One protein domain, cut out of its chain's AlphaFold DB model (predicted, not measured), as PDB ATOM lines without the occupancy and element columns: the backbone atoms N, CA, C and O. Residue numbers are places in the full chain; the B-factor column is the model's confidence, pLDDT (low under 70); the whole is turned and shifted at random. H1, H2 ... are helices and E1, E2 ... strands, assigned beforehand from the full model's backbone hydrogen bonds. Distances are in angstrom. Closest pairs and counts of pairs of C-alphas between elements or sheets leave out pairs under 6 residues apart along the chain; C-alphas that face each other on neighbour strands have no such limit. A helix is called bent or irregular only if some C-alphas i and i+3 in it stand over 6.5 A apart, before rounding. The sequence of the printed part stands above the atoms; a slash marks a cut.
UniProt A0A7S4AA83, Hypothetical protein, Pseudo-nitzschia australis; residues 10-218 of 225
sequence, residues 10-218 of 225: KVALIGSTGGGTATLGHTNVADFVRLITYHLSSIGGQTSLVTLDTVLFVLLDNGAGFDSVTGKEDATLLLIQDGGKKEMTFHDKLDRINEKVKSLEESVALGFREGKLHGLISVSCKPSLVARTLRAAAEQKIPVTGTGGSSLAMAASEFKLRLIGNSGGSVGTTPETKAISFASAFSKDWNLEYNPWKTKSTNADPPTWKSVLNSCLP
ATOM      1  N   LYS A  10     253.835 275.705 449.001       97.00
ATOM      2  CA  LYS A  10     254.100 274.394 448.399       97.00
ATOM      3  C   LYS A  10     255.391 274.439 447.603       97.00
ATOM      4  O   LYS A  10     255.571 275.334 446.781       97.00
ATOM      5  N   VAL A  11     256.280 273.485 447.831       97.44
ATOM      6  CA  VAL A  11     257.596 273.414 447.192       97.44
ATOM      7  C   VAL A  11     257.656 272.206 446.266       97.44
ATOM      8  O   VAL A  11     257.156 271.135 446.609       97.44
ATOM      9  N   ALA A  12     258.286 272.375 445.105       97.56
ATOM     10  CA  ALA A  12     258.649 271.275 444.223       97.56
ATOM     11  C   ALA A  12     260.135 270.921 444.367       97.56
ATOM     12  O   ALA A  12     260.976 271.808 444.497       97.56
ATOM     13  N   LEU A  13     260.463 269.634 444.300       95.31
ATOM     14  CA  LEU A  13     261.825 269.110 444.213       95.31
ATOM     15  C   LEU A  13     262.033 268.506 442.827       95.31
ATOM     16  O   LEU A  13     261.338 267.566 442.454       95.31
ATOM     17  N   ILE A  14     263.018 269.007 442.086       93.75
ATOM     18  CA  ILE A  14     263.463 268.412 440.826       93.75
ATOM     19  C   ILE A  14     264.942 268.062 440.930       93.75
ATOM     20  O   ILE A  14     265.736 268.849 441.451       93.75
ATOM     21  N   GLY A  15     265.351 266.903 440.431       90.00
ATOM     22  CA  GLY A  15     266.764 266.574 440.503       90.00
ATOM     23  C   GLY A  15     267.168 265.187 440.065       90.00
ATOM     24  O   GLY A  15     266.382 264.415 439.523       90.00
ATOM     25  N   SER A  16     268.441 264.903 440.304       87.12
ATOM     26  CA  SER A  16     269.040 263.592 440.119       87.12
ATOM     27  C   SER A  16     270.055 263.293 441.224       87.12
ATOM     28  O   SER A  16     270.441 264.191 441.981       87.12
ATOM     29  N   THR A  17     270.538 262.051 441.301       76.75
ATOM     30  CA  THR A  17     271.606 261.656 442.240       76.75
ATOM     31  C   THR A  17     272.961 262.349 441.982       76.75
ATOM     32  O   THR A  17     273.833 262.299 442.848       76.75
ATOM     33  N   GLY A  18     273.134 263.086 440.872       69.38
ATOM     34  CA  GLY A  18     274.322 263.907 440.574       69.38
ATOM     35  C   GLY A  18     275.537 263.131 440.047       69.38
ATOM     36  O   GLY A  18     275.406 261.984 439.649       69.38
ATOM     37  N   GLY A  19     276.716 263.766 439.991       56.12
ATOM     38  CA  GLY A  19     277.950 263.237 439.377       56.12
ATOM     39  C   GLY A  19     279.101 262.924 440.356       56.12
ATOM     40  O   GLY A  19     279.233 263.595 441.382       56.12
ATOM     41  N   GLY A  20     279.895 261.882 440.050       43.91
ATOM     42  CA  GLY A  20     281.323 261.662 440.397       43.91
ATOM     43  C   GLY A  20     281.737 261.443 441.854       43.91
ATOM     44  O   GLY A  20     282.737 260.791 442.134       43.91
ATOM     45  N   THR A  21     280.964 261.963 442.799       38.47
ATOM     46  CA  THR A  21     281.197 261.902 444.255       38.47
ATOM     47  C   THR A  21     279.895 261.632 445.022       38.47
ATOM     48  O   THR A  21     279.843 261.743 446.245       38.47
ATOM     49  N   ALA A  22     278.830 261.252 444.301       46.09
ATOM     50  CA  ALA A  22     277.505 260.901 444.825       46.09
ATOM     51  C   ALA A  22     277.502 259.667 445.756       46.09
ATOM     52  O   ALA A  22     276.489 259.368 446.389       46.09
ATOM     53  N   THR A  23     278.649 258.995 445.893       42.75
ATOM     54  CA  THR A  23     278.895 257.830 446.751       42.75
ATOM     55  C   THR A  23     278.718 258.082 448.251       42.75
ATOM     56  O   THR A  23     278.716 257.119 449.010       42.75
ATOM     57  N   LEU A  24     278.540 259.328 448.712       41.00
ATOM     58  CA  LEU A  24     278.479 259.645 450.148       41.00
ATOM     59  C   LEU A  24     277.152 260.250 450.646       41.00
ATOM     60  O   LEU A  24     277.130 260.894 451.693       41.00
ATOM     61  N   GLY A  25     276.016 260.001 449.982       45.06
ATOM     62  CA  GLY A  25     274.735 260.316 450.640       45.06
ATOM     63  C   GLY A  25     273.429 260.137 449.872       45.06
ATOM     64  O   GLY A  25     272.375 260.298 450.479       45.06
ATOM     65  N   HIS A  26     273.443 259.819 448.575       51.28
ATOM     66  CA  HIS A  26     272.215 259.808 447.761       51.28
ATOM     67  C   HIS A  26     271.704 258.410 447.384       51.28
ATOM     68  O   HIS A  26     270.864 258.287 446.500       51.28
ATOM     69  N   THR A  27     272.158 257.360 448.074       57.81
ATOM     70  CA  THR A  27     271.713 255.976 447.829       57.81
ATOM     71  C   THR A  27     270.278 255.714 448.287       57.81
ATOM     72  O   THR A  27     269.653 254.773 447.811       57.81
ATOM     73  N   ASN A  28     269.732 256.547 449.183       73.62
ATOM     74  CA  ASN A  28     268.348 256.444 449.640       73.62
ATOM     75  C   ASN A  28     267.581 257.750 449.384       73.62
ATOM     76  O   ASN A  28     267.540 258.659 450.218       73.62
ATOM     77  N   VAL A  29     266.965 257.850 448.205       80.00
ATOM     78  CA  VAL A  29     266.151 259.017 447.828       80.00
ATOM     79  C   VAL A  29     264.902 259.143 448.693       80.00
ATOM     80  O   VAL A  29     264.519 260.267 449.001       80.00
ATOM     81  N   ALA A  30     264.314 258.039 449.158       83.31
ATOM     82  CA  ALA A  30     263.172 258.097 450.067       83.31
ATOM     83  C   ALA A  30     263.549 258.783 451.390       83.31
ATOM     84  O   ALA A  30     262.840 259.682 451.846       83.31
ATOM     85  N   ASP A  31     264.708 258.443 451.964       84.81
ATOM     86  CA  ASP A  31     265.224 259.126 453.155       84.81
ATOM     87  C   ASP A  31     265.517 260.606 452.885       84.81
ATOM     88  O   ASP A  31     265.205 261.457 453.720       84.81
ATOM     89  N   PHE A  32     266.080 260.941 451.721       86.75
ATOM     90  CA  PHE A  32     266.362 262.331 451.363       86.75
ATOM     91  C   PHE A  32     265.084 263.161 451.188       86.75
ATOM     92  O   PHE A  32     264.977 264.250 451.753       86.75
ATOM     93  N   VAL A  33     264.088 262.629 450.475       90.06
ATOM     94  CA  VAL A  33     262.758 263.237 450.334       90.06
ATOM     95  C   VAL A  33     262.108 263.397 451.707       90.06
ATOM     96  O   VAL A  33     261.609 264.477 452.013       90.06
ATOM     97  N   ARG A  34     262.184 262.383 452.581       90.50
ATOM     98  CA  ARG A  34     261.667 262.460 453.955       90.50
ATOM     99  C   ARG A  34     262.334 263.576 454.758       90.50
ATOM    100  O   ARG A  34     261.635 264.323 455.435       90.50
ATOM    101  N   LEU A  35     263.660 263.704 454.686       91.31
ATOM    102  CA  LEU A  35     264.409 264.763 455.374       91.31
ATOM    103  C   LEU A  35     264.001 266.156 454.880       91.31
ATOM    104  O   LEU A  35     263.790 267.055 455.693       91.31
ATOM    105  N   ILE A  36     263.847 266.332 453.563       93.19
ATOM    106  CA  ILE A  36     263.358 267.588 452.981       93.19
ATOM    107  C   ILE A  36     261.942 267.883 453.477       93.19
ATOM    108  O   ILE A  36     261.703 268.971 453.996       93.19
ATOM    109  N   THR A  37     261.026 266.919 453.377       93.56
ATOM    110  CA  THR A  37     259.640 267.067 453.840       93.56
ATOM    111  C   THR A  37     259.582 267.463 455.310       93.56
ATOM    112  O   THR A  37     258.913 268.435 455.642       93.56
ATOM    113  N   TYR A  38     260.335 266.775 456.171       92.56
ATOM    114  CA  TYR A  38     260.404 267.055 457.604       92.56
ATOM    115  C   TYR A  38     260.883 268.480 457.908       92.56
ATOM    116  O   TYR A  38     260.288 269.198 458.719       92.56
ATOM    117  N   HIS A  39     261.965 268.919 457.263       94.12
ATOM    118  CA  HIS A  39     262.500 270.252 457.517       94.12
ATOM    119  C   HIS A  39     261.622 271.358 456.928       94.12
ATOM    120  O   HIS A  39     261.487 272.396 457.569       94.12
ATOM    121  N   LEU A  40     260.978 271.138 455.778       94.62
ATOM    122  CA  LEU A  40     259.992 272.077 455.240       94.62
ATOM    123  C   LEU A  40     258.761 272.181 456.149       94.62
ATOM    124  O   LEU A  40     258.379 273.293 456.501       94.62
ATOM    125  N   SER A  41     258.206 271.062 456.629       92.94
ATOM    126  CA  SER A  41     257.050 271.076 457.543       92.94
ATOM    127  C   SER A  41     257.353 271.709 458.902       92.94
ATOM    128  O   SER A  41     256.448 272.087 459.635       92.94
ATOM    129  N   SER A  42     258.631 271.847 459.258       92.06
ATOM    130  CA  SER A  42     259.054 272.531 460.485       92.06
ATOM    131  C   SER A  42     259.084 274.064 460.345       92.06
ATOM    132  O   SER A  42     259.315 274.770 461.330       92.06
ATOM    133  N   ILE A  43     258.889 274.604 459.135       93.31
ATOM    134  CA  ILE A  43     258.818 276.049 458.887       93.31
ATOM    135  C   ILE A  43     257.442 276.575 459.321       93.31
ATOM    136  O   ILE A  43     256.399 276.037 458.952       93.31
ATOM    137  N   GLY A  44     257.436 277.664 460.088       89.06
ATOM    138  CA  GLY A  44     256.240 278.213 460.729       89.06
ATOM    139  C   GLY A  44     255.928 277.579 462.089       89.06
ATOM    140  O   GLY A  44     254.819 277.744 462.597       89.06
ATOM    141  N   GLY A  45     256.877 276.842 462.677       84.69
ATOM    142  CA  GLY A  45     256.723 276.233 463.997       84.69
ATOM    143  C   GLY A  45     255.598 275.198 464.023       84.69
ATOM    144  O   GLY A  45     255.601 274.251 463.244       84.69
ATOM    145  N   GLN A  46     254.628 275.370 464.923       77.38
ATOM    146  CA  GLN A  46     253.535 274.405 465.111       77.38
ATOM    147  C   GLN A  46     252.517 274.389 463.961       77.38
ATOM    148  O   GLN A  46     251.785 273.415 463.813       77.38
ATOM    149  N   THR A  47     252.448 275.447 463.147       81.56
ATOM    150  CA  THR A  47     251.436 275.570 462.083       81.56
ATOM    151  C   THR A  47     251.845 274.869 460.782       81.56
ATOM    152  O   THR A  47     250.982 274.634 459.945       81.56
ATOM    153  N   SER A  48     253.124 274.498 460.611       86.56
ATOM    154  CA  SER A  48     253.649 273.828 459.405       86.56
ATOM    155  C   SER A  48     253.194 274.499 458.100       86.56
ATOM    156  O   SER A  48     252.373 273.977 457.342       86.56
ATOM    157  N   LEU A  49     253.747 275.676 457.821       93.00
ATOM    158  CA  LEU A  49     253.306 276.534 456.719       93.00
ATOM    159  C   LEU A  49     253.890 276.153 455.361       93.00
ATOM    160  O   LEU A  49     253.465 276.707 454.350       93.00
ATOM    161  N   VAL A  50     254.856 275.237 455.318       95.38
ATOM    162  CA  VAL A  50     255.540 274.845 454.084       95.38
ATOM    163  C   VAL A  50     255.492 273.334 453.915       95.38
ATOM    164  O   VAL A  50     255.768 272.590 454.851       95.38
ATOM    165  N   THR A  51     255.174 272.865 452.712       95.44
ATOM    166  CA  THR A  51     255.142 271.434 452.389       95.44
ATOM    167  C   THR A  51     255.865 271.122 451.088       95.44
ATOM    168  O   THR A  51     255.934 271.945 450.173       95.44
ATOM    169  N   LEU A  52     256.406 269.906 451.003       95.81
ATOM    170  CA  LEU A  52     256.878 269.335 449.749       95.81
ATOM    171  C   LEU A  52     255.675 268.742 449.009       95.81
ATOM    172  O   LEU A  52     255.055 267.802 449.499       95.81
ATOM    173  N   ASP A  53     255.318 269.315 447.864       95.88
ATOM    174  CA  ASP A  53     254.104 268.944 447.129       95.88
ATOM    175  C   ASP A  53     254.404 268.007 445.958       95.88
ATOM    176  O   ASP A  53     253.735 266.986 445.789       95.88
ATOM    177  N   THR A  54     255.434 268.343 445.180       95.94
ATOM    178  CA  THR A  54     255.805 267.619 443.965       95.94
ATOM    179  C   THR A  54     257.283 267.233 443.994       95.94
ATOM    180  O   THR A  54     258.137 268.064 444.294       95.94
ATOM    181  N   VAL A  55     257.605 265.985 443.651       95.50
ATOM    182  CA  VAL A  55     258.972 265.471 443.500       95.50
ATOM    183  C   VAL A  55     259.120 264.857 442.115       95.50
ATOM    184  O   VAL A  55     258.307 264.027 441.727       95.50
ATOM    185  N   LEU A  56     260.166 265.243 441.391       94.31
ATOM    186  CA  LEU A  56     260.586 264.651 440.125       94.31
ATOM    187  C   LEU A  56     262.085 264.350 440.217       94.31
ATOM    188  O   LEU A  56     262.916 265.240 440.023       94.31
ATOM    189  N   PHE A  57     262.436 263.115 440.573       92.06
ATOM    190  CA  PHE A  57     263.811 262.759 440.923       92.06
ATOM    191  C   PHE A  57     264.300 261.520 440.173       92.06
ATOM    192  O   PHE A  57     263.656 260.477 440.226       92.06
ATOM    193  N   VAL A  58     265.444 261.626 439.493       91.12
ATOM    194  CA  VAL A  58     266.023 260.536 438.690       91.12
ATOM    195  C   VAL A  58     267.214 259.898 439.399       91.12
ATOM    196  O   VAL A  58     268.104 260.586 439.901       91.12
ATOM    197  N   LEU A  59     267.256 258.572 439.392       87.94
ATOM    198  CA  LEU A  59     268.340 257.763 439.921       87.94
ATOM    199  C   LEU A  59     268.868 256.832 438.833       87.94
ATOM    200  O   LEU A  59     268.101 256.384 437.985       87.94
ATOM    201  N   LEU A  60     270.157 256.509 438.896       86.31
ATOM    202  CA  LEU A  60     270.696 255.331 438.221       86.31
ATOM    203  C   LEU A  60     270.620 254.153 439.182       86.31
ATOM    204  O   LEU A  60     271.007 254.278 440.346       86.31
ATOM    205  N   ASP A  61     270.161 253.008 438.699       82.44
ATOM    206  CA  ASP A  61     269.887 251.858 439.568       82.44
ATOM    207  C   ASP A  61     271.169 251.193 440.074       82.44
ATOM    208  O   ASP A  61     271.194 250.567 441.131       82.44
ATOM    209  N   ASN A  62     272.274 251.401 439.357       75.12
ATOM    210  CA  ASN A  62     273.609 250.999 439.785       75.12
ATOM    211  C   ASN A  62     274.210 251.922 440.867       75.12
ATOM    212  O   ASN A  62     275.346 251.702 441.283       75.12
ATOM    213  N   GLY A  63     273.494 252.971 441.291       70.19
ATOM    214  CA  GLY A  63     273.959 253.938 442.288       70.19
ATOM    215  C   GLY A  63     275.128 254.814 441.826       70.19
ATOM    216  O   GLY A  63     275.701 255.544 442.638       70.19
ATOM    217  N   ALA A  64     275.502 254.751 440.545       70.06
ATOM    218  CA  ALA A  64     276.556 255.578 439.982       70.06
ATOM    219  C   ALA A  64     276.103 257.041 439.837       70.06
ATOM    220  O   ALA A  64     274.920 257.378 439.924       70.06
ATOM    221  N   GLY A  65     277.075 257.920 439.606       73.12
ATOM    222  CA  GLY A  65     276.802 259.297 439.213       73.12
ATOM    223  C   GLY A  65     276.565 259.447 437.707       73.12
ATOM    224  O   GLY A  65     276.940 258.593 436.908       73.12
ATOM    225  N   PHE A  66     276.016 260.593 437.317       77.31
ATOM    226  CA  PHE A  66     275.686 260.964 435.940       77.31
ATOM    227  C   PHE A  66     276.873 261.478 435.100       77.31
ATOM    228  O   PHE A  66     276.666 261.919 433.974       77.31
ATOM    229  N   ASP A  67     278.110 261.438 435.607       74.00
ATOM    230  CA  ASP A  67     279.270 262.012 434.897       74.00
ATOM    231  C   ASP A  67     279.721 261.176 433.690       74.00
ATOM    232  O   ASP A  67     280.244 261.728 432.725       74.00
ATOM    233  N   SER A  68     279.486 259.859 433.724       72.94
ATOM    234  CA  SER A  68     279.966 258.910 432.705       72.94
ATOM    235  C   SER A  68     278.836 258.152 431.997       72.94
ATOM    236  O   SER A  68     279.081 257.099 431.411       72.94
ATOM    237  N   VAL A  69     277.596 258.641 432.082       81.38
ATOM    238  CA  VAL A  69     276.426 257.952 431.509       81.38
ATOM    239  C   VAL A  69     276.348 258.098 429.996       81.38
ATOM    240  O   VAL A  69     276.679 259.138 429.427       81.38
ATOM    241  N   THR A  70     275.842 257.052 429.353       78.94
ATOM    242  CA  THR A  70     275.685 256.945 427.899       78.94
ATOM    243  C   THR A  70     274.225 256.962 427.441       78.94
ATOM    244  O   THR A  70     273.982 257.063 426.241       78.94
ATOM    245  N   GLY A  71     273.265 256.865 428.370       81.06
ATOM    246  CA  GLY A  71     271.819 256.846 428.102       81.06
ATOM    247  C   GLY A  71     271.186 255.448 428.162       81.06
ATOM    248  O   GLY A  71     269.963 255.317 428.242       81.06
ATOM    249  N   LYS A  72     272.009 254.391 428.172       87.19
ATOM    250  CA  LYS A  72     271.582 252.975 428.162       87.19
ATOM    251  C   LYS A  72     271.565 252.323 429.544       87.19
ATOM    252  O   LYS A  72     271.226 251.141 429.665       87.19
ATOM    253  N   GLU A  73     271.974 253.062 430.562       89.75
ATOM    254  CA  GLU A  73     271.951 252.630 431.950       89.75
ATOM    255  C   GLU A  73     270.504 252.476 432.426       89.75
ATOM    256  O   GLU A  73     269.616 253.208 431.981       89.75
ATOM    257  N   ASP A  74     270.271 251.513 433.312       90.00
ATOM    258  CA  ASP A  74     268.982 251.367 433.985       90.00
ATOM    259  C   ASP A  74     268.805 252.499 435.000       90.00
ATOM    260  O   ASP A  74     269.719 252.826 435.771       90.00
ATOM    261  N   ALA A  75     267.647 253.146 434.932       90.88
ATOM    262  CA  ALA A  75     267.332 254.325 435.706       90.88
ATOM    263  C   ALA A  75     265.903 254.270 436.244       90.88
ATOM    264  O   ALA A  75     264.965 253.811 435.586       90.88
ATOM    265  N   THR A  76     265.735 254.850 437.426       90.94
ATOM    266  CA  THR A  76     264.445 254.983 438.089       90.94
ATOM    267  C   THR A  76     264.076 256.454 438.220       90.94
ATOM    268  O   THR A  76     264.841 257.268 438.736       90.94
ATOM    269  N   LEU A  77     262.871 256.807 437.781       92.12
ATOM    270  CA  LEU A  77     262.242 258.093 438.056       92.12
ATOM    271  C   LEU A  77     261.242 257.945 439.199       92.12
ATOM    272  O   LEU A  77     260.257 257.221 439.064       92.12
ATOM    273  N   LEU A  78     261.457 258.695 440.275       92.12
ATOM    274  CA  LEU A  78     260.491 258.900 441.345       92.12
ATOM    275  C   LEU A  78     259.648 260.144 441.048       92.12
ATOM    276  O   LEU A  78     260.178 261.254 440.932       92.12
ATOM    277  N   LEU A  79     258.335 259.949 440.955       94.12
ATOM    278  CA  LEU A  79     257.338 261.005 440.857       94.12
ATOM    279  C   LEU A  79     256.460 260.985 442.109       94.12
ATOM    280  O   LEU A  79     255.739 260.019 442.339       94.12
ATOM    281  N   ILE A  80     256.470 262.075 442.873       93.62
ATOM    282  CA  ILE A  80     255.499 262.319 443.946       93.62
ATOM    283  C   ILE A  80     254.698 263.566 443.582       93.62
ATOM    284  O   ILE A  80     255.275 264.547 443.122       93.62
ATOM    285  N   GLN A  81     253.382 263.540 443.763       91.12
ATOM    286  CA  GLN A  81     252.488 264.682 443.551       91.12
ATOM    287  C   GLN A  81     251.455 264.769 444.682       91.12
ATOM    288  O   GLN A  81     251.267 263.822 445.456       91.12
ATOM    289  N   ASP A  82     250.771 265.912 444.759       87.44
ATOM    290  CA  ASP A  82     249.679 266.175 445.701       87.44
ATOM    291  C   ASP A  82     250.082 265.972 447.173       87.44
ATOM    292  O   ASP A  82     249.304 265.464 447.986       87.44
ATOM    293  N   GLY A  83     251.322 266.344 447.518       82.12
ATOM    294  CA  GLY A  83     251.843 266.242 448.883       82.12
ATOM    295  C   GLY A  83     252.030 264.806 449.369       82.12
ATOM    296  O   GLY A  83     251.872 264.545 450.559       82.12
ATOM    297  N   GLY A  84     252.314 263.866 448.460       83.94
ATOM    298  CA  GLY A  84     252.526 262.452 448.795       83.94
ATOM    299  C   GLY A  84     251.338 261.537 448.503       83.94
ATOM    300  O   GLY A  84     251.463 260.328 448.649       83.94
ATOM    301  N   LYS A  85     250.187 262.069 448.069       84.81
ATOM    302  CA  LYS A  85     249.001 261.242 447.768       84.81
ATOM    303  C   LYS A  85     249.158 260.396 446.511       84.81
ATOM    304  O   LYS A  85     248.483 259.380 446.367       84.81
ATOM    305  N   LYS A  86     250.016 260.834 445.593       88.25
ATOM    306  CA  LYS A  86     250.318 260.122 444.360       88.25
ATOM    307  C   LYS A  86     251.814 259.901 444.286       88.25
ATOM    308  O   LYS A  86     252.563 260.848 444.076       88.25
ATOM    309  N   GLU A  87     252.223 258.654 444.438       91.19
ATOM    310  CA  GLU A  87     253.608 258.217 444.304       91.19
ATOM    311  C   GLU A  87     253.690 257.191 443.175       91.19
ATOM    312  O   GLU A  87     252.910 256.240 443.117       91.19
ATOM    313  N   MET A  88     254.593 257.428 442.230       91.75
ATOM    314  CA  MET A  88     254.820 256.564 441.079       91.75
ATOM    315  C   MET A  88     256.317 256.418 440.851       91.75
ATOM    316  O   MET A  88     257.057 257.404 440.864       91.75
ATOM    317  N   THR A  89     256.747 255.198 440.566       92.25
ATOM    318  CA  THR A  89     258.100 254.905 440.105       92.25
ATOM    319  C   THR A  89     258.046 254.405 438.670       92.25
ATOM    320  O   THR A  89     257.198 253.590 438.304       92.25
ATOM    321  N   PHE A  90     258.935 254.926 437.830       92.75
ATOM    322  CA  PHE A  90     259.129 254.443 436.467       92.75
ATOM    323  C   PHE A  90     260.545 253.910 436.356       92.75
ATOM    324  O   PHE A  90     261.481 254.631 436.687       92.75
ATOM    325  N   HIS A  91     260.687 252.680 435.887       92.81
ATOM    326  CA  HIS A  91     261.972 252.032 435.678       92.81
ATOM    327  C   HIS A  91     262.122 251.726 434.191       92.81
ATOM    328  O   HIS A  91     261.261 251.065 433.607       92.81
ATOM    329  N   ASP A  92     263.168 252.270 433.577       94.69
ATOM    330  CA  ASP A  92     263.487 252.093 432.160       94.69
ATOM    331  C   ASP A  92     264.949 252.509 431.918       94.69
ATOM    332  O   ASP A  92     265.674 252.906 432.833       94.69
ATOM    333  N   LYS A  93     265.392 252.480 430.665       93.75
ATOM    334  CA  LYS A  93     266.662 253.070 430.255       93.75
ATOM    335  C   LYS A  93     266.665 254.578 430.471       93.75
ATOM    336  O   LYS A  93     265.654 255.252 430.254       93.75
ATOM    337  N   LEU A  94     267.827 255.122 430.826       91.31
ATOM    338  CA  LEU A  94     268.002 256.541 431.124       91.31
ATOM    339  C   LEU A  94     267.451 257.462 430.022       91.31
ATOM    340  O   LEU A  94     266.810 258.462 430.336       91.31
ATOM    341  N   ASP A  95     267.625 257.132 428.743       93.00
ATOM    342  CA  ASP A  95     267.063 257.934 427.647       93.00
ATOM    343  C   ASP A  95     265.528 257.982 427.665       93.00
ATOM    344  O   ASP A  95     264.936 259.055 427.512       93.00
ATOM    345  N   ARG A  96     264.868 256.850 427.938       95.00
ATOM    346  CA  ARG A  96     263.404 256.778 428.087       95.00
ATOM    347  C   ARG A  96     262.927 257.510 429.332       95.00
ATOM    348  O   ARG A  96     261.929 258.231 429.288       95.00
ATOM    349  N   ILE A  97     263.675 257.402 430.424       94.69
ATOM    350  CA  ILE A  97     263.423 258.179 431.635       94.69
ATOM    351  C   ILE A  97     263.570 259.682 431.363       94.69
ATOM    352  O   ILE A  97     262.719 260.459 431.788       94.69
ATOM    353  N   ASN A  98     264.567 260.111 430.591       93.31
ATOM    354  CA  ASN A  98     264.748 261.509 430.203       93.31
ATOM    355  C   ASN A  98     263.588 262.029 429.336       93.31
ATOM    356  O   ASN A  98     263.144 263.163 429.524       93.31
ATOM    357  N   GLU A  99     263.064 261.219 428.409       94.12
ATOM    358  CA  GLU A  99     261.839 261.538 427.655       94.12
ATOM    359  C   GLU A  99     260.635 261.700 428.595       94.12
ATOM    360  O   GLU A  99     259.870 262.665 428.488       94.12
ATOM    361  N   LYS A 100     260.503 260.800 429.576       94.94
ATOM    362  CA  LYS A 100     259.443 260.860 430.585       94.94
ATOM    363  C   LYS A 100     259.554 262.114 431.456       94.94
ATOM    364  O   LYS A 100     258.550 262.801 431.637       94.94
ATOM    365  N   VAL A 101     260.750 262.455 431.937       94.75
ATOM    366  CA  VAL A 101     261.033 263.689 432.694       94.75
ATOM    367  C   VAL A 101     260.617 264.911 431.893       94.75
ATOM    368  O   VAL A 101     259.870 265.735 432.416       94.75
ATOM    369  N   LYS A 102     261.012 264.986 430.613       93.75
ATOM    370  CA  LYS A 102     260.584 266.072 429.728       93.75
ATOM    371  C   LYS A 102     259.067 266.174 429.719       93.75
ATOM    372  O   LYS A 102     258.560 267.266 429.910       93.75
ATOM    373  N   SER A 103     258.328 265.075 429.562       93.50
ATOM    374  CA  SER A 103     256.856 265.127 429.565       93.50
ATOM    375  C   SER A 103     256.252 265.584 430.905       93.50
ATOM    376  O   SER A 103     255.288 266.345 430.918       93.50
ATOM    377  N   LEU A 104     256.827 265.164 432.035       94.44
ATOM    378  CA  LEU A 104     256.276 265.416 433.369       94.44
ATOM    379  C   LEU A 104     256.619 266.807 433.911       94.44
ATOM    380  O   LEU A 104     255.826 267.373 434.664       94.44
ATOM    381  N   GLU A 105     257.757 267.380 433.515       94.56
ATOM    382  CA  GLU A 105     258.196 268.707 433.967       94.56
ATOM    383  C   GLU A 105     257.214 269.824 433.560       94.56
ATOM    384  O   GLU A 105     257.093 270.842 434.237       94.56
ATOM    385  N   GLU A 106     256.410 269.602 432.517       94.31
ATOM    386  CA  GLU A 106     255.338 270.516 432.113       94.31
ATOM    387  C   GLU A 106     254.282 270.713 433.206       94.31
ATOM    388  O   GLU A 106     253.814 271.832 433.412       94.31
ATOM    389  N   SER A 107     253.961 269.661 433.966       93.81
ATOM    390  CA  SER A 107     253.017 269.768 435.084       93.81
ATOM    391  C   SER A 107     253.548 270.662 436.211       93.81
ATOM    392  O   SER A 107     252.788 271.425 436.805       93.81
ATOM    393  N   VAL A 108     254.864 270.640 436.453       95.69
ATOM    394  CA  VAL A 108     255.526 271.501 437.445       95.69
ATOM    395  C   VAL A 108     255.540 272.950 436.956       95.69
ATOM    396  O   VAL A 108     255.204 273.865 437.707       95.69
ATOM    397  N   ALA A 109     255.860 273.166 435.677       96.81
ATOM    398  CA  ALA A 109     255.828 274.487 435.056       96.81
ATOM    399  C   ALA A 109     254.428 275.128 435.124       96.81
ATOM    400  O   ALA A 109     254.302 276.310 435.454       96.81
ATOM    401  N   LEU A 110     253.375 274.347 434.856       96.38
ATOM    402  CA  LEU A 110     251.985 274.781 435.022       96.38
ATOM    403  C   LEU A 110     251.670 275.109 436.486       96.38
ATOM    404  O   LEU A 110     251.103 276.165 436.754       96.38
ATOM    405  N   GLY A 111     252.116 274.278 437.432       96.12
ATOM    406  CA  GLY A 111     251.940 274.530 438.862       96.12
ATOM    407  C   GLY A 111     252.514 275.875 439.326       96.12
ATOM    408  O   GLY A 111     251.891 276.544 440.149       96.12
ATOM    409  N   PHE A 112     253.648 276.317 438.772       96.88
ATOM    410  CA  PHE A 112     254.180 277.659 439.043       96.88
ATOM    411  C   PHE A 112     253.324 278.768 438.431       96.88
ATOM    412  O   PHE A 112     253.018 279.745 439.109       96.88
ATOM    413  N   ARG A 113     252.908 278.623 437.169       96.12
ATOM    414  CA  ARG A 113     252.096 279.636 436.467       96.12
ATOM    415  C   ARG A 113     250.713 279.823 437.080       96.12
ATOM    416  O   ARG A 113     250.187 280.928 437.061       96.12
ATOM    417  N   GLU A 114     250.142 278.758 437.630       95.69
ATOM    418  CA  GLU A 114     248.846 278.775 438.311       95.69
ATOM    419  C   GLU A 114     248.945 279.182 439.791       95.69
ATOM    420  O   GLU A 114     247.934 279.188 440.488       95.69
ATOM    421  N   GLY A 115     250.147 279.475 440.305       94.44
ATOM    422  CA  GLY A 115     250.356 279.821 441.715       94.44
ATOM    423  C   GLY A 115     250.136 278.658 442.692       94.44
ATOM    424  O   GLY A 115     250.029 278.870 443.894       94.44
ATOM    425  N   LYS A 116     250.074 277.411 442.205       95.12
ATOM    426  CA  LYS A 116     249.938 276.208 443.045       95.12
ATOM    427  C   LYS A 116     251.254 275.831 443.721       95.12
ATOM    428  O   LYS A 116     251.248 275.261 444.810       95.12
ATOM    429  N   LEU A 117     252.376 276.139 443.077       96.56
ATOM    430  CA  LEU A 117     253.723 275.918 443.586       96.56
ATOM    431  C   LEU A 117     254.405 277.263 443.849       96.56
ATOM    432  O   LEU A 117     254.297 278.200 443.065       96.56
ATOM    433  N   HIS A 118     255.128 277.334 444.959       97.56
ATOM    434  CA  HIS A 118     255.647 278.568 445.545       97.56
ATOM    435  C   HIS A 118     257.166 278.574 445.700       97.56
ATOM    436  O   HIS A 118     257.747 279.628 445.933       97.56
ATOM    437  N   GLY A 119     257.816 277.416 445.594       97.38
ATOM    438  CA  GLY A 119     259.264 277.281 445.717       97.38
ATOM    439  C   GLY A 119     259.789 276.104 444.907       97.38
ATOM    440  O   GLY A 119     259.056 275.150 444.637       97.38
ATOM    441  N   LEU A 120     261.066 276.170 444.538       97.50
ATOM    442  CA  LEU A 120     261.753 275.116 443.799       97.50
ATOM    443  C   LEU A 120     263.049 274.709 444.506       97.50
ATOM    444  O   LEU A 120     263.886 275.552 444.824       97.50
ATOM    445  N   ILE A 121     263.235 273.407 444.698       95.31
ATOM    446  CA  ILE A 121     264.507 272.794 445.074       95.31
ATOM    447  C   ILE A 121     265.060 272.094 443.833       95.31
ATOM    448  O   ILE A 121     264.423 271.186 443.304       95.31
ATOM    449  N   SER A 122     266.240 272.502 443.367       92.25
ATOM    450  CA  SER A 122     266.934 271.876 442.237       92.25
ATOM    451  C   SER A 122     268.184 271.136 442.711       92.25
ATOM    452  O   SER A 122     269.124 271.745 443.215       92.25
ATOM    453  N   VAL A 123     268.213 269.812 442.569       89.00
ATOM    454  CA  VAL A 123     269.329 268.967 443.028       89.00
ATOM    455  C   VAL A 123     270.023 268.351 441.826       89.00
ATOM    456  O   VAL A 123     269.475 267.450 441.200       89.00
ATOM    457  N   SER A 124     271.228 268.828 441.496       82.62
ATOM    458  CA  SER A 124     272.081 268.226 440.454       82.62
ATOM    459  C   SER A 124     271.325 267.960 439.143       82.62
ATOM    460  O   SER A 124     271.423 266.891 438.541       82.62
ATOM    461  N   CYS A 125     270.484 268.912 438.742       79.06
ATOM    462  CA  CYS A 125     269.608 268.764 437.592       79.06
ATOM    463  C   CYS A 125     270.288 269.298 436.328       79.06
ATOM    464  O   CYS A 125     270.907 270.363 436.352       79.06
ATOM    465  N   LYS A 126     270.145 268.582 435.208       84.31
ATOM    466  CA  LYS A 126     270.586 269.069 433.898       84.31
ATOM    467  C   LYS A 126     269.539 270.055 433.354       84.31
ATOM    468  O   LYS A 126     268.419 269.617 433.082       84.31
ATOM    469  N   PRO A 127     269.870 271.345 433.134       85.31
ATOM    470  CA  PRO A 127     268.871 272.363 432.785       85.31
ATOM    471  C   PRO A 127     268.058 272.028 431.528       85.31
ATOM    472  O   PRO A 127     266.856 272.272 431.480       85.31
ATOM    473  N   SER A 128     268.681 271.371 430.545       87.38
ATOM    474  CA  SER A 128     268.033 270.967 429.292       87.38
ATOM    475  C   SER A 128     266.890 269.952 429.458       87.38
ATOM    476  O   SER A 128     266.089 269.798 428.541       87.38
ATOM    477  N   LEU A 129     266.833 269.213 430.573       88.75
ATOM    478  CA  LEU A 129     265.772 268.229 430.835       88.75
ATOM    479  C   LEU A 129     264.527 268.853 431.476       88.75
ATOM    480  O   LEU A 129     263.444 268.288 431.358       88.75
ATOM    481  N   VAL A 130     264.687 270.003 432.134       92.81
ATOM    482  CA  VAL A 130     263.649 270.672 432.938       92.81
ATOM    483  C   VAL A 130     263.485 272.150 432.552       92.81
ATOM    484  O   VAL A 130     263.149 273.010 433.370       92.81
ATOM    485  N   ALA A 131     263.782 272.478 431.294       94.06
ATOM    486  CA  ALA A 131     263.868 273.856 430.829       94.06
ATOM    487  C   ALA A 131     262.539 274.618 430.966       94.06
ATOM    488  O   ALA A 131     262.553 275.825 431.218       94.06
ATOM    489  N   ARG A 132     261.385 273.947 430.818       95.44
ATOM    490  CA  ARG A 132     260.074 274.606 430.950       95.44
ATOM    491  C   ARG A 132     259.789 274.970 432.397       95.44
ATOM    492  O   ARG A 132     259.308 276.070 432.655       95.44
ATOM    493  N   THR A 133     260.146 274.090 433.325       96.38
ATOM    494  CA  THR A 133     260.045 274.317 434.768       96.38
ATOM    495  C   THR A 133     260.907 275.497 435.190       96.38
ATOM    496  O   THR A 133     260.417 276.406 435.856       96.38
ATOM    497  N   LEU A 134     262.173 275.525 434.758       95.56
ATOM    498  CA  LEU A 134     263.098 276.616 435.076       95.56
ATOM    499  C   LEU A 134     262.621 277.949 434.488       95.56
ATOM    500  O   LEU A 134     262.645 278.970 435.172       95.56
ATOM    501  N   ARG A 135     262.119 277.943 433.248       96.50
ATOM    502  CA  ARG A 135     261.556 279.144 432.623       96.50
ATOM    503  C   ARG A 135     260.320 279.652 433.366       96.50
ATOM    504  O   ARG A 135     260.260 280.837 433.671       96.50
ATOM    505  N   ALA A 136     259.377 278.776 433.708       97.19
ATOM    506  CA  ALA A 136     258.194 279.154 434.479       97.19
ATOM    507  C   ALA A 136     258.568 279.693 435.872       97.19
ATOM    508  O   ALA A 136     258.011 280.697 436.315       97.19
ATOM    509  N   ALA A 137     259.553 279.082 436.535       96.88
ATOM    510  CA  ALA A 137     260.071 279.564 437.811       96.88
ATOM    511  C   ALA A 137     260.682 280.973 437.691       96.88
ATOM    512  O   ALA A 137     260.440 281.818 438.552       96.88
ATOM    513  N   ALA A 138     261.425 281.255 436.615       96.75
ATOM    514  CA  ALA A 138     261.970 282.585 436.341       96.75
ATOM    515  C   ALA A 138     260.872 283.624 436.056       96.75
ATOM    516  O   ALA A 138     260.881 284.704 436.646       96.75
ATOM    517  N   GLU A 139     259.909 283.283 435.191       96.56
ATOM    518  CA  GLU A 139     258.763 284.133 434.828       96.56
ATOM    519  C   GLU A 139     257.972 284.564 436.071       96.56
ATOM    520  O   GLU A 139     257.645 285.740 436.227       96.56
ATOM    521  N   GLN A 140     257.721 283.620 436.982       97.12
ATOM    522  CA  GLN A 140     256.954 283.838 438.211       97.12
ATOM    523  C   GLN A 140     257.819 284.285 439.403       97.12
ATOM    524  O   GLN A 140     257.310 284.453 440.509       97.12
ATOM    525  N   LYS A 141     259.131 284.492 439.198       96.56
ATOM    526  CA  LYS A 141     260.106 284.867 440.242       96.56
ATOM    527  C   LYS A 141     260.079 283.936 441.463       96.56
ATOM    528  O   LYS A 141     260.265 284.376 442.599       96.56
ATOM    529  N   ILE A 142     259.869 282.644 441.221       97.81
ATOM    530  CA  ILE A 142     259.820 281.615 442.257       97.81
ATOM    531  C   ILE A 142     261.178 281.547 442.972       97.81
ATOM    532  O   ILE A 142     262.207 281.489 442.295       97.81
ATOM    533  N   PRO A 143     261.224 281.547 444.318       97.12
ATOM    534  CA  PRO A 143     262.451 281.274 445.055       97.12
ATOM    535  C   PRO A 143     262.996 279.881 444.727       97.12
ATOM    536  O   PRO A 143     262.304 278.871 444.883       97.12
ATOM    537  N   VAL A 144     264.262 279.834 444.312       96.38
ATOM    538  CA  VAL A 144     264.970 278.600 443.963       96.38
ATOM    539  C   VAL A 144     266.136 278.372 444.924       96.38
ATOM    540  O   VAL A 144     266.989 279.238 445.106       96.38
ATOM    541  N   THR A 145     266.205 277.186 445.518       94.50
ATOM    542  CA  THR A 145     267.373 276.697 446.269       94.50
ATOM    543  C   THR A 145     267.827 275.364 445.688       94.50
ATOM    544  O   THR A 145     267.125 274.772 444.866       94.50
ATOM    545  N   GLY A 146     269.008 274.870 446.047       89.38
ATOM    546  CA  GLY A 146     269.486 273.641 445.427       89.38
ATOM    547  C   GLY A 146     270.924 273.250 445.709       89.38
ATOM    548  O   GLY A 146     271.600 273.838 446.553       89.38
ATOM    549  N   THR A 147     271.380 272.239 444.974       83.12
ATOM    550  CA  THR A 147     272.761 271.741 444.977       83.12
ATOM    551  C   THR A 147     273.255 271.467 443.562       83.12
ATOM    552  O   THR A 147     272.472 271.329 442.623       83.12
ATOM    553  N   GLY A 148     274.573 271.313 443.436       69.44
ATOM    554  CA  GLY A 148     275.253 271.074 442.164       69.44
ATOM    555  C   GLY A 148     275.899 272.360 441.678       69.44
ATOM    556  O   GLY A 148     275.396 272.980 440.752       69.44
ATOM    557  N   GLY A 149     276.977 272.786 442.351       68.56
ATOM    558  CA  GLY A 149     277.591 274.116 442.217       68.56
ATOM    559  C   GLY A 149     277.571 274.681 440.795       68.56
ATOM    560  O   GLY A 149     276.967 275.727 440.570       68.56
ATOM    561  N   SER A 150     278.130 273.950 439.830       72.00
ATOM    562  CA  SER A 150     278.168 274.374 438.426       72.00
ATOM    563  C   SER A 150     276.817 274.261 437.709       72.00
ATOM    564  O   SER A 150     276.453 275.169 436.969       72.00
ATOM    565  N   SER A 151     276.044 273.190 437.928       75.25
ATOM    566  CA  SER A 151     274.754 272.982 437.249       75.25
ATOM    567  C   SER A 151     273.685 273.979 437.700       75.25
ATOM    568  O   SER A 151     272.961 274.521 436.871       75.25
ATOM    569  N   LEU A 152     273.612 274.266 439.003       82.81
ATOM    570  CA  LEU A 152     272.679 275.238 439.572       82.81
ATOM    571  C   LEU A 152     273.055 276.668 439.175       82.81
ATOM    572  O   LEU A 152     272.176 277.447 438.817       82.81
ATOM    573  N   ALA A 153     274.348 277.010 439.197       82.69
ATOM    574  CA  ALA A 153     274.817 278.322 438.755       82.69
ATOM    575  C   ALA A 153     274.549 278.547 437.259       82.69
ATOM    576  O   ALA A 153     274.070 279.612 436.875       82.69
ATOM    577  N   MET A 154     274.790 277.528 436.426       83.62
ATOM    578  CA  MET A 154     274.477 277.566 434.996       83.62
ATOM    579  C   MET A 154     272.975 277.747 434.761       83.62
ATOM    580  O   MET A 154     272.589 278.676 434.061       83.62
ATOM    581  N   ALA A 155     272.130 276.941 435.415       86.50
ATOM    582  CA  ALA A 155     270.674 277.080 435.346       86.50
ATOM    583  C   ALA A 155     270.212 278.486 435.755       86.50
ATOM    584  O   ALA A 155     269.379 279.104 435.095       86.50
ATOM    585  N   ALA A 156     270.764 279.014 436.847       88.19
ATOM    586  CA  ALA A 156     270.396 280.327 437.343       88.19
ATOM    587  C   ALA A 156     270.820 281.455 436.406       88.19
ATOM    588  O   ALA A 156     270.053 282.397 436.226       88.19
ATOM    589  N   SER A 157     271.997 281.352 435.789       88.75
ATOM    590  CA  SER A 157     272.477 282.331 434.815       88.75
ATOM    591  C   SER A 157     271.679 282.277 433.510       88.75
ATOM    592  O   SER A 157     271.214 283.314 433.039       88.75
ATOM    593  N   GLU A 158     271.459 281.078 432.966       91.81
ATOM    594  CA  GLU A 158     270.767 280.863 431.691       91.81
ATOM    595  C   GLU A 158     269.295 281.290 431.758       91.81
ATOM    596  O   GLU A 158     268.808 282.009 430.887       91.81
ATOM    597  N   PHE A 159     268.588 280.896 432.822       93.00
ATOM    598  CA  PHE A 159     267.154 281.156 432.971       93.00
ATOM    599  C   PHE A 159     266.842 282.393 433.821       93.00
ATOM    600  O   PHE A 159     265.678 282.765 433.924       93.00
ATOM    601  N   LYS A 160     267.851 283.057 434.404       93.81
ATOM    602  CA  LYS A 160     267.696 284.204 435.325       93.81
ATOM    603  C   LYS A 160     266.840 283.865 436.555       93.81
ATOM    604  O   LYS A 160     265.920 284.599 436.916       93.81
ATOM    605  N   LEU A 161     267.138 282.734 437.195       94.31
ATOM    606  CA  LEU A 161     266.403 282.248 438.370       94.31
ATOM    607  C   LEU A 161     266.669 283.112 439.608       94.31
ATOM    608  O   LEU A 161     267.790 283.566 439.842       94.31
ATOM    609  N   ARG A 162     265.655 283.252 440.468       95.44
ATOM    610  CA  ARG A 162     265.781 283.883 441.786       95.44
ATOM    611  C   ARG A 162     266.378 282.891 442.789       95.44
ATOM    612  O   ARG A 162     265.652 282.226 443.525       95.44
ATOM    613  N   LEU A 163     267.704 282.775 442.799       94.00
ATOM    614  CA  LEU A 163     268.408 281.925 443.760       94.00
ATOM    615  C   LEU A 163     268.370 282.523 445.173       94.00
ATOM    616  O   LEU A 163     268.821 283.646 445.386       94.00
ATOM    617  N   ILE A 164     267.888 281.740 446.138       94.38
ATOM    618  CA  ILE A 164     267.825 282.103 447.566       94.38
ATOM    619  C   ILE A 164     268.838 281.334 448.426       94.38
ATOM    620  O   ILE A 164     269.051 281.665 449.590       94.38
ATOM    621  N   GLY A 165     269.478 280.304 447.869       88.06
ATOM    622  CA  GLY A 165     270.484 279.518 448.573       88.06
ATOM    623  C   GLY A 165     271.118 278.435 447.706       88.06
ATOM    624  O   GLY A 165     270.531 277.964 446.734       88.06
ATOM    625  N   ASN A 166     272.330 278.037 448.083       84.19
ATOM    626  CA  ASN A 166     273.035 276.891 447.522       84.19
ATOM    627  C   ASN A 166     273.576 276.053 448.683       84.19
ATOM    628  O   ASN A 166     274.408 276.528 449.453       84.19
ATOM    629  N   SER A 167     273.104 274.815 448.805       74.50
ATOM    630  CA  SER A 167     273.442 273.907 449.910       74.50
ATOM    631  C   SER A 167     274.773 273.165 449.708       74.50
ATOM    632  O   SER A 167     275.021 272.149 450.357       74.50
ATOM    633  N   GLY A 168     275.624 273.644 448.794       68.81
ATOM    634  CA  GLY A 168     276.987 273.154 448.586       68.81
ATOM    635  C   GLY A 168     277.115 271.941 447.654       68.81
ATOM    636  O   GLY A 168     276.135 271.402 447.126       68.81
ATOM    637  N   GLY A 169     278.371 271.536 447.427       64.00
ATOM    638  CA  GLY A 169     278.754 270.359 446.636       64.00
ATOM    639  C   GLY A 169     278.555 269.036 447.386       64.00
ATOM    640  O   GLY A 169     277.877 268.999 448.406       64.00
ATOM    641  N   SER A 170     279.112 267.937 446.875       61.84
ATOM    642  CA  SER A 170     278.998 266.604 447.499       61.84
ATOM    643  C   SER A 170     279.988 266.381 448.652       61.84
ATOM    644  O   SER A 170     279.773 265.511 449.490       61.84
ATOM    645  N   VAL A 171     281.071 267.164 448.720       60.09
ATOM    646  CA  VAL A 171     282.129 267.011 449.731       60.09
ATOM    647  C   VAL A 171     281.725 267.714 451.028       60.09
ATOM    648  O   VAL A 171     281.442 268.910 451.023       60.09
ATOM    649  N   GLY A 172     281.709 266.976 452.143       57.09
ATOM    650  CA  GLY A 172     281.479 267.533 453.483       57.09
ATOM    651  C   GLY A 172     280.026 267.900 453.813       57.09
ATOM    652  O   GLY A 172     279.785 268.532 454.837       57.09
ATOM    653  N   THR A 173     279.052 267.505 452.984       70.00
ATOM    654  CA  THR A 173     277.618 267.728 453.250       70.00
ATOM    655  C   THR A 173     276.856 266.408 453.294       70.00
ATOM    656  O   THR A 173     276.989 265.593 452.384       70.00
ATOM    657  N   THR A 174     276.002 266.227 454.299       80.06
ATOM    658  CA  THR A 174     275.066 265.096 454.399       80.06
ATOM    659  C   THR A 174     273.692 265.457 453.813       80.06
ATOM    660  O   THR A 174     273.358 266.646 453.725       80.06
ATOM    661  N   PRO A 175     272.842 264.469 453.473       82.62
ATOM    662  CA  PRO A 175     271.447 264.711 453.086       82.62
ATOM    663  C   PRO A 175     270.680 265.582 454.091       82.62
ATOM    664  O   PRO A 175     269.931 266.472 453.691       82.62
ATOM    665  N   GLU A 176     270.929 265.384 455.390       85.44
ATOM    666  CA  GLU A 176     270.323 266.176 456.466       85.44
ATOM    667  C   GLU A 176     270.786 267.638 456.417       85.44
ATOM    668  O   GLU A 176     269.958 268.545 456.372       85.44
ATOM    669  N   THR A 177     272.096 267.899 456.315       86.31
ATOM    670  CA  THR A 177     272.605 269.283 456.210       86.31
ATOM    671  C   THR A 177     272.099 270.010 454.959       86.31
ATOM    672  O   THR A 177     271.830 271.214 455.014       86.31
ATOM    673  N   LYS A 178     271.896 269.289 453.844       88.69
ATOM    674  CA  LYS A 178     271.290 269.839 452.620       88.69
ATOM    675  C   LYS A 178     269.826 270.215 452.846       88.69
ATOM    676  O   LYS A 178     269.435 271.329 452.503       88.69
ATOM    677  N   ALA A 179     269.044 269.330 453.465       90.12
ATOM    678  CA  ALA A 179     267.640 269.583 453.783       90.12
ATOM    679  C   ALA A 179     267.464 270.767 454.752       90.12
ATOM    680  O   ALA A 179     266.632 271.641 454.501       90.12
ATOM    681  N   ILE A 180     268.306 270.861 455.791       91.81
ATOM    682  CA  ILE A 180     268.345 272.013 456.708       91.81
ATOM    683  C   ILE A 180     268.644 273.307 455.950       91.81
ATOM    684  O   ILE A 180     268.005 274.333 456.186       91.81
ATOM    685  N   SER A 181     269.598 273.269 455.021       91.69
ATOM    686  CA  SER A 181     269.989 274.439 454.231       91.69
ATOM    687  C   SER A 181     268.867 274.907 453.298       91.69
ATOM    688  O   SER A 181     268.611 276.109 453.213       91.69
ATOM    689  N   PHE A 182     268.135 273.984 452.658       94.19
ATOM    690  CA  PHE A 182     266.968 274.325 451.835       94.19
ATOM    691  C   PHE A 182     265.867 274.990 452.661       94.19
ATOM    692  O   PHE A 182     265.400 276.072 452.305       94.19
ATOM    693  N   ALA A 183     265.486 274.371 453.780       95.12
ATOM    694  CA  ALA A 183     264.454 274.905 454.658       95.12
ATOM    695  C   ALA A 183     264.852 276.265 455.251       95.12
ATOM    696  O   ALA A 183     264.045 277.191 455.258       95.12
ATOM    697  N   SER A 184     266.117 276.427 455.648       94.38
ATOM    698  CA  SER A 184     266.657 277.710 456.118       94.38
ATOM    699  C   SER A 184     266.560 278.808 455.058       94.38
ATOM    700  O   SER A 184     266.243 279.948 455.389       94.38
ATOM    701  N   ALA A 185     266.837 278.483 453.790       95.44
ATOM    702  CA  ALA A 185     266.736 279.446 452.698       95.44
ATOM    703  C   ALA A 185     265.284 279.912 452.508       95.44
ATOM    704  O   ALA A 185     265.032 281.114 452.478       95.44
ATOM    705  N   PHE A 186     264.326 278.980 452.449       96.69
ATOM    706  CA  PHE A 186     262.904 279.316 452.308       96.69
ATOM    707  C   PHE A 186     262.348 280.076 453.512       96.69
ATOM    708  O   PHE A 186     261.621 281.049 453.343       96.69
ATOM    709  N   SER A 187     262.712 279.669 454.729       95.06
ATOM    710  CA  SER A 187     262.314 280.360 455.960       95.06
ATOM    711  C   SER A 187     262.769 281.818 455.963       95.06
ATOM    712  O   SER A 187     261.967 282.700 456.265       95.06
ATOM    713  N   LYS A 188     264.022 282.092 455.574       94.81
ATOM    714  CA  LYS A 188     264.529 283.464 455.442       94.81
ATOM    715  C   LYS A 188     263.805 284.235 454.345       94.81
ATOM    716  O   LYS A 188     263.445 285.387 454.565       94.81
ATOM    717  N   ASP A 189     263.581 283.606 453.193       95.44
ATOM    718  CA  ASP A 189     262.918 284.240 452.051       95.44
ATOM    719  C   ASP A 189     261.474 284.659 452.359       95.44
ATOM    720  O   ASP A 189     261.042 285.746 451.983       95.44
ATOM    721  N   TRP A 190     260.740 283.811 453.079       95.69
ATOM    722  CA  TRP A 190     259.342 284.046 453.446       95.69
ATOM    723  C   TRP A 190     259.157 284.677 454.825       95.69
ATOM    724  O   TRP A 190     258.019 284.867 455.252       95.69
ATOM    725  N   ASN A 191     260.250 285.014 455.518       94.12
ATOM    726  CA  ASN A 191     260.234 285.562 456.874       94.12
ATOM    727  C   ASN A 191     259.409 284.699 457.857       94.12
ATOM    728  O   ASN A 191     258.579 285.200 458.617       94.12
ATOM    729  N   LEU A 192     259.617 283.382 457.807       93.44
ATOM    730  CA  LEU A 192     258.936 282.393 458.646       93.44
ATOM    731  C   LEU A 192     259.892 281.822 459.692       93.44
ATOM    732  O   LEU A 192     261.072 281.616 459.412       93.44
ATOM    733  N   GLU A 193     259.387 281.497 460.882       92.12
ATOM    734  CA  GLU A 193     260.193 280.848 461.920       92.12
ATOM    735  C   GLU A 193     260.665 279.460 461.461       92.12
ATOM    736  O   GLU A 193     259.872 278.647 460.990       92.12
ATOM    737  N   TYR A 194     261.948 279.161 461.646       92.69
ATOM    738  CA  TYR A 194     262.495 277.823 461.459       92.69
ATOM    739  C   TYR A 194     263.625 277.579 462.454       92.69
ATOM    740  O   TYR A 194     264.551 278.381 462.576       92.69
ATOM    741  N   ASN A 195     263.551 276.458 463.164       88.12
ATOM    742  CA  ASN A 195     264.609 276.004 464.053       88.12
ATOM    743  C   ASN A 195     264.833 274.500 463.823       88.12
ATOM    744  O   ASN A 195     264.028 273.697 464.300       88.12
ATOM    745  N   PRO A 196     265.910 274.101 463.123       83.75
ATOM    746  CA  PRO A 196     266.171 272.699 462.799       83.75
ATOM    747  C   PRO A 196     266.467 271.815 464.020       83.75
ATOM    748  O   PRO A 196     266.475 270.595 463.886       83.75
ATOM    749  N   TRP A 197     266.695 272.403 465.199       77.00
ATOM    750  CA  TRP A 197     267.045 271.698 466.436       77.00
ATOM    751  C   TRP A 197     265.867 271.549 467.410       77.00
ATOM    752  O   TRP A 197     265.976 270.795 468.370       77.00
ATOM    753  N   LYS A 198     264.722 272.213 467.171       66.50
ATOM    754  CA  LYS A 198     263.550 272.159 468.073       66.50
ATOM    755  C   LYS A 198     262.832 270.801 468.099       66.50
ATOM    756  O   LYS A 198     261.982 270.593 468.957       66.50
ATOM    757  N   THR A 199     263.140 269.890 467.179       49.12
ATOM    758  CA  THR A 199     262.306 268.709 466.902       49.12
ATOM    759  C   THR A 199     263.036 267.365 467.001       49.12
ATOM    760  O   THR A 199     262.423 266.331 466.731       49.12
ATOM    761  N   LYS A 200     264.305 267.327 467.439       44.03
ATOM    762  CA  LYS A 200     264.930 266.065 467.864       44.03
ATOM    763  C   LYS A 200     264.704 265.859 469.363       44.03
ATOM    764  O   LYS A 200     265.284 266.553 470.188       44.03
ATOM    765  N   SER A 201     263.918 264.836 469.706       37.47
ATOM    766  CA  SER A 201     263.911 264.162 471.017       37.47
ATOM    767  C   SER A 201     265.241 263.417 471.250       37.47
ATOM    768  O   SER A 201     265.287 262.215 471.503       37.47
ATOM    769  N   THR A 202     266.355 264.116 471.106       40.00
ATOM    770  CA  THR A 202     267.678 263.637 471.485       40.00
ATOM    771  C   THR A 202     268.301 264.768 472.271       40.00
ATOM    772  O   THR A 202     268.312 265.889 471.770       40.00
ATOM    773  N   ASN A 203     268.816 264.484 473.466       37.91
ATOM    774  CA  ASN A 203     269.597 265.394 474.314       37.91
ATOM    775  C   ASN A 203     270.932 265.818 473.652       37.91
ATOM    776  O   ASN A 203     271.987 265.762 474.274       37.91
ATOM    777  N   ALA A 204     270.918 266.153 472.364       49.78
ATOM    778  CA  ALA A 204     272.051 266.674 471.633       49.78
ATOM    779  C   ALA A 204     271.878 268.189 471.578       49.78
ATOM    780  O   ALA A 204     271.026 268.698 470.844       49.78
ATOM    781  N   ASP A 205     272.667 268.889 472.389       50.19
ATOM    782  CA  ASP A 205     272.729 270.343 472.369       50.19
ATOM    783  C   ASP A 205     272.994 270.847 470.940       50.19
ATOM    784  O   ASP A 205     273.749 270.216 470.186       50.19
ATOM    785  N   PRO A 206     272.396 271.984 470.542       55.09
ATOM    786  CA  PRO A 206     272.706 272.597 469.260       55.09
ATOM    787  C   PRO A 206     274.228 272.783 469.135       55.09
ATOM    788  O   PRO A 206     274.883 273.183 470.104       55.09
ATOM    789  N   PRO A 207     274.819 272.497 467.959       60.19
ATOM    790  CA  PRO A 207     276.259 272.580 467.785       60.19
ATOM    791  C   PRO A 207     276.723 274.008 468.074       60.19
ATOM    792  O   PRO A 207     276.333 274.966 467.408       60.19
ATOM    793  N   THR A 208     277.555 274.158 469.102       73.12
ATOM    794  CA  THR A 208     278.153 275.448 469.445       73.12
ATOM    795  C   THR A 208     279.238 275.808 468.434       73.12
ATOM    796  O   THR A 208     279.875 274.929 467.851       73.12
ATOM    797  N   TRP A 209     279.514 277.103 468.258       61.84
ATOM    798  CA  TRP A 209     280.574 277.573 467.352       61.84
ATOM    799  C   TRP A 209     281.936 276.915 467.643       61.84
ATOM    800  O   TRP A 209     282.684 276.595 466.724       61.84
ATOM    801  N   LYS A 210     282.219 276.624 468.921       63.31
ATOM    802  CA  LYS A 210     283.417 275.894 469.360       63.31
ATOM    803  C   LYS A 210     283.429 274.445 468.875       63.31
ATOM    804  O   LYS A 210     284.466 273.968 468.434       63.31
ATOM    805  N   SER A 211     282.288 273.757 468.934       62.44
ATOM    806  CA  SER A 211     282.148 272.381 468.437       62.44
ATOM    807  C   SER A 211     282.386 272.305 466.925       62.44
ATOM    808  O   SER A 211     283.152 271.464 466.458       62.44
ATOM    809  N   VAL A 212     281.825 273.256 466.169       67.62
ATOM    810  CA  VAL A 212     282.031 273.356 464.716       67.62
ATOM    811  C   VAL A 212     283.509 273.592 464.390       67.62
ATOM    812  O   VAL A 212     284.081 272.842 463.603       67.62
ATOM    813  N   LEU A 213     284.166 274.554 465.045       70.19
ATOM    814  CA  LEU A 213     285.593 274.816 464.821       70.19
ATOM    815  C   LEU A 213     286.484 273.625 465.200       70.19
ATOM    816  O   LEU A 213     287.398 273.283 464.454       70.19
ATOM    817  N   ASN A 214     286.187 272.951 466.314       67.62
ATOM    818  CA  ASN A 214     286.929 271.770 466.755       67.62
ATOM    819  C   ASN A 214     286.805 270.592 465.787       67.62
ATOM    820  O   ASN A 214     287.766 269.847 465.617       67.62
ATOM    821  N   SER A 215     285.669 270.447 465.106       60.66
ATOM    822  CA  SER A 215     285.491 269.414 464.080       60.66
ATOM    823  C   SER A 215     286.283 269.682 462.790       60.66
ATOM    824  O   SER A 215     286.588 268.746 462.055       60.66
ATOM    825  N   CYS A 216     286.671 270.937 462.533       56.72
ATOM    826  CA  CYS A 216     287.487 271.335 461.379       56.72
ATOM    827  C   CYS A 216     289.002 271.293 461.654       56.72
ATOM    828  O   CYS A 216     289.800 271.306 460.717       56.72
ATOM    829  N   LEU A 217     289.416 271.230 462.925       60.06
ATOM    830  CA  LEU A 217     290.824 271.215 463.339       60.06
ATOM    831  C   LEU A 217     291.645 269.961 462.949       60.06
ATOM    832  O   LEU A 217     292.846 270.133 462.722       60.06
ATOM    833  N   PRO A 218     291.090 268.738 462.782       57.59
ATOM    834  CA  PRO A 218     291.886 267.566 462.398       57.59
ATOM    835  C   PRO A 218     292.606 267.704 461.046       57.59
ATOM    836  O   PRO A 218     293.565 266.983 460.794       57.59
TER     837      PRO A 218
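Overview. This is residues 10 to 218 of the 225 residues of the protein "Hypothetical protein" of Pseudo-nitzschia australis (UniProt A0A7S4AA83). One twisted sheet of seven strands runs through the middle, with H2, H3 and H4 over one face and H1 and H5 over the other, making three layers, and the sheet curls round H5. A long link then leads away to H6, and residues 208 to 218 stick out from the body. The printed part has 209 residues with six named helices and seven named strands, in the order E1 H1 E2 E3 E4 H2 E5 H3 E6 H4 E7 H5 H6; the sheet's order is E4 E3 E2 E1 E5 E6 E7, mixed, and the class is mixed. The whole is compact, with a radius of gyration of the C-alphas of 16.9 A, and spans 48 by 41 by 34 A.

Arrangement. The sheet runs from edge strand E4, residues 86 to 93, through E3, 74 to 81, E2, 50 to 60, E1, 10 to 16, E5, 119 to 123, and E6, 143 to 147, to edge strand E7, 162 to 166. E2, E3 and E4 form a meander, each strand the antiparallel neighbour of the one before, in two hairpins; N 57 and O 78 are 2.9 A apart, N 77 and O 90 2.8 A. The other neighbours are parallel, with N 13 and O 54 2.8 A apart, and N 14 and O 121, N 122 and O 145, and N 144 and O 162 each 2.9 A apart. H2, residues 94 to 113, has a kink of 29 degrees near residue 101 and a height over the sheet of 9.2 A. On the same face, H3, residues 131 to 139, touches residues 105 to 113 of H2 at a shallow tilt of 19 degrees, C-alphas 109 and 133 being closest at 4.2 A. H4, residues 149 to 159, also on this face, touches H3 at a steep tilt of 65 degrees, C-alphas 135 and 159 being closest at 6.0 A. On the opposite face, H1, residues 29 to 41, touches H5, residues 175 to 189, at a shallow tilt of 31 degrees, C-alphas 36 and 179 being closest at 4.8 A. E1 H1 E2, E5 H3 E6 and E6 H4 E7 are strand-helix-strand units, parallel neighbour strands with a helix between, each with a right-handed crossover. H6, residues 209 to 218, touches no helix and is not on the sheet. Every O i to N i+4 pair is within hydrogen-bond range in H1, H3, H4 and H5, against 13 of 16 in H2 and 5 of 6 in H6.

Along the chain. E1 begins at C-alpha 10, (254.100, 274.394, 448.399), and H6 ends at C-alpha 218, (291.886, 267.566, 462.398). E2 is 29.4 A long and bends by 56 degrees at residue 54; H2 is 28.5 A and H5 21.3 A. H6 is only just irregular, C-alphas 215 and 218 being 6.9 A apart.

Size, cuts and confidence. The printed part has no cut, and its farthest C-alphas, of Glu 114 and Pro 218, are 50.6 A apart. The long links are E1 to H1, E2 to E3 and H5 to H6. The mean pLDDT of the printed part is 83.9; 36 residues are under 70, among them residues 18 to 27 and 198 to 207.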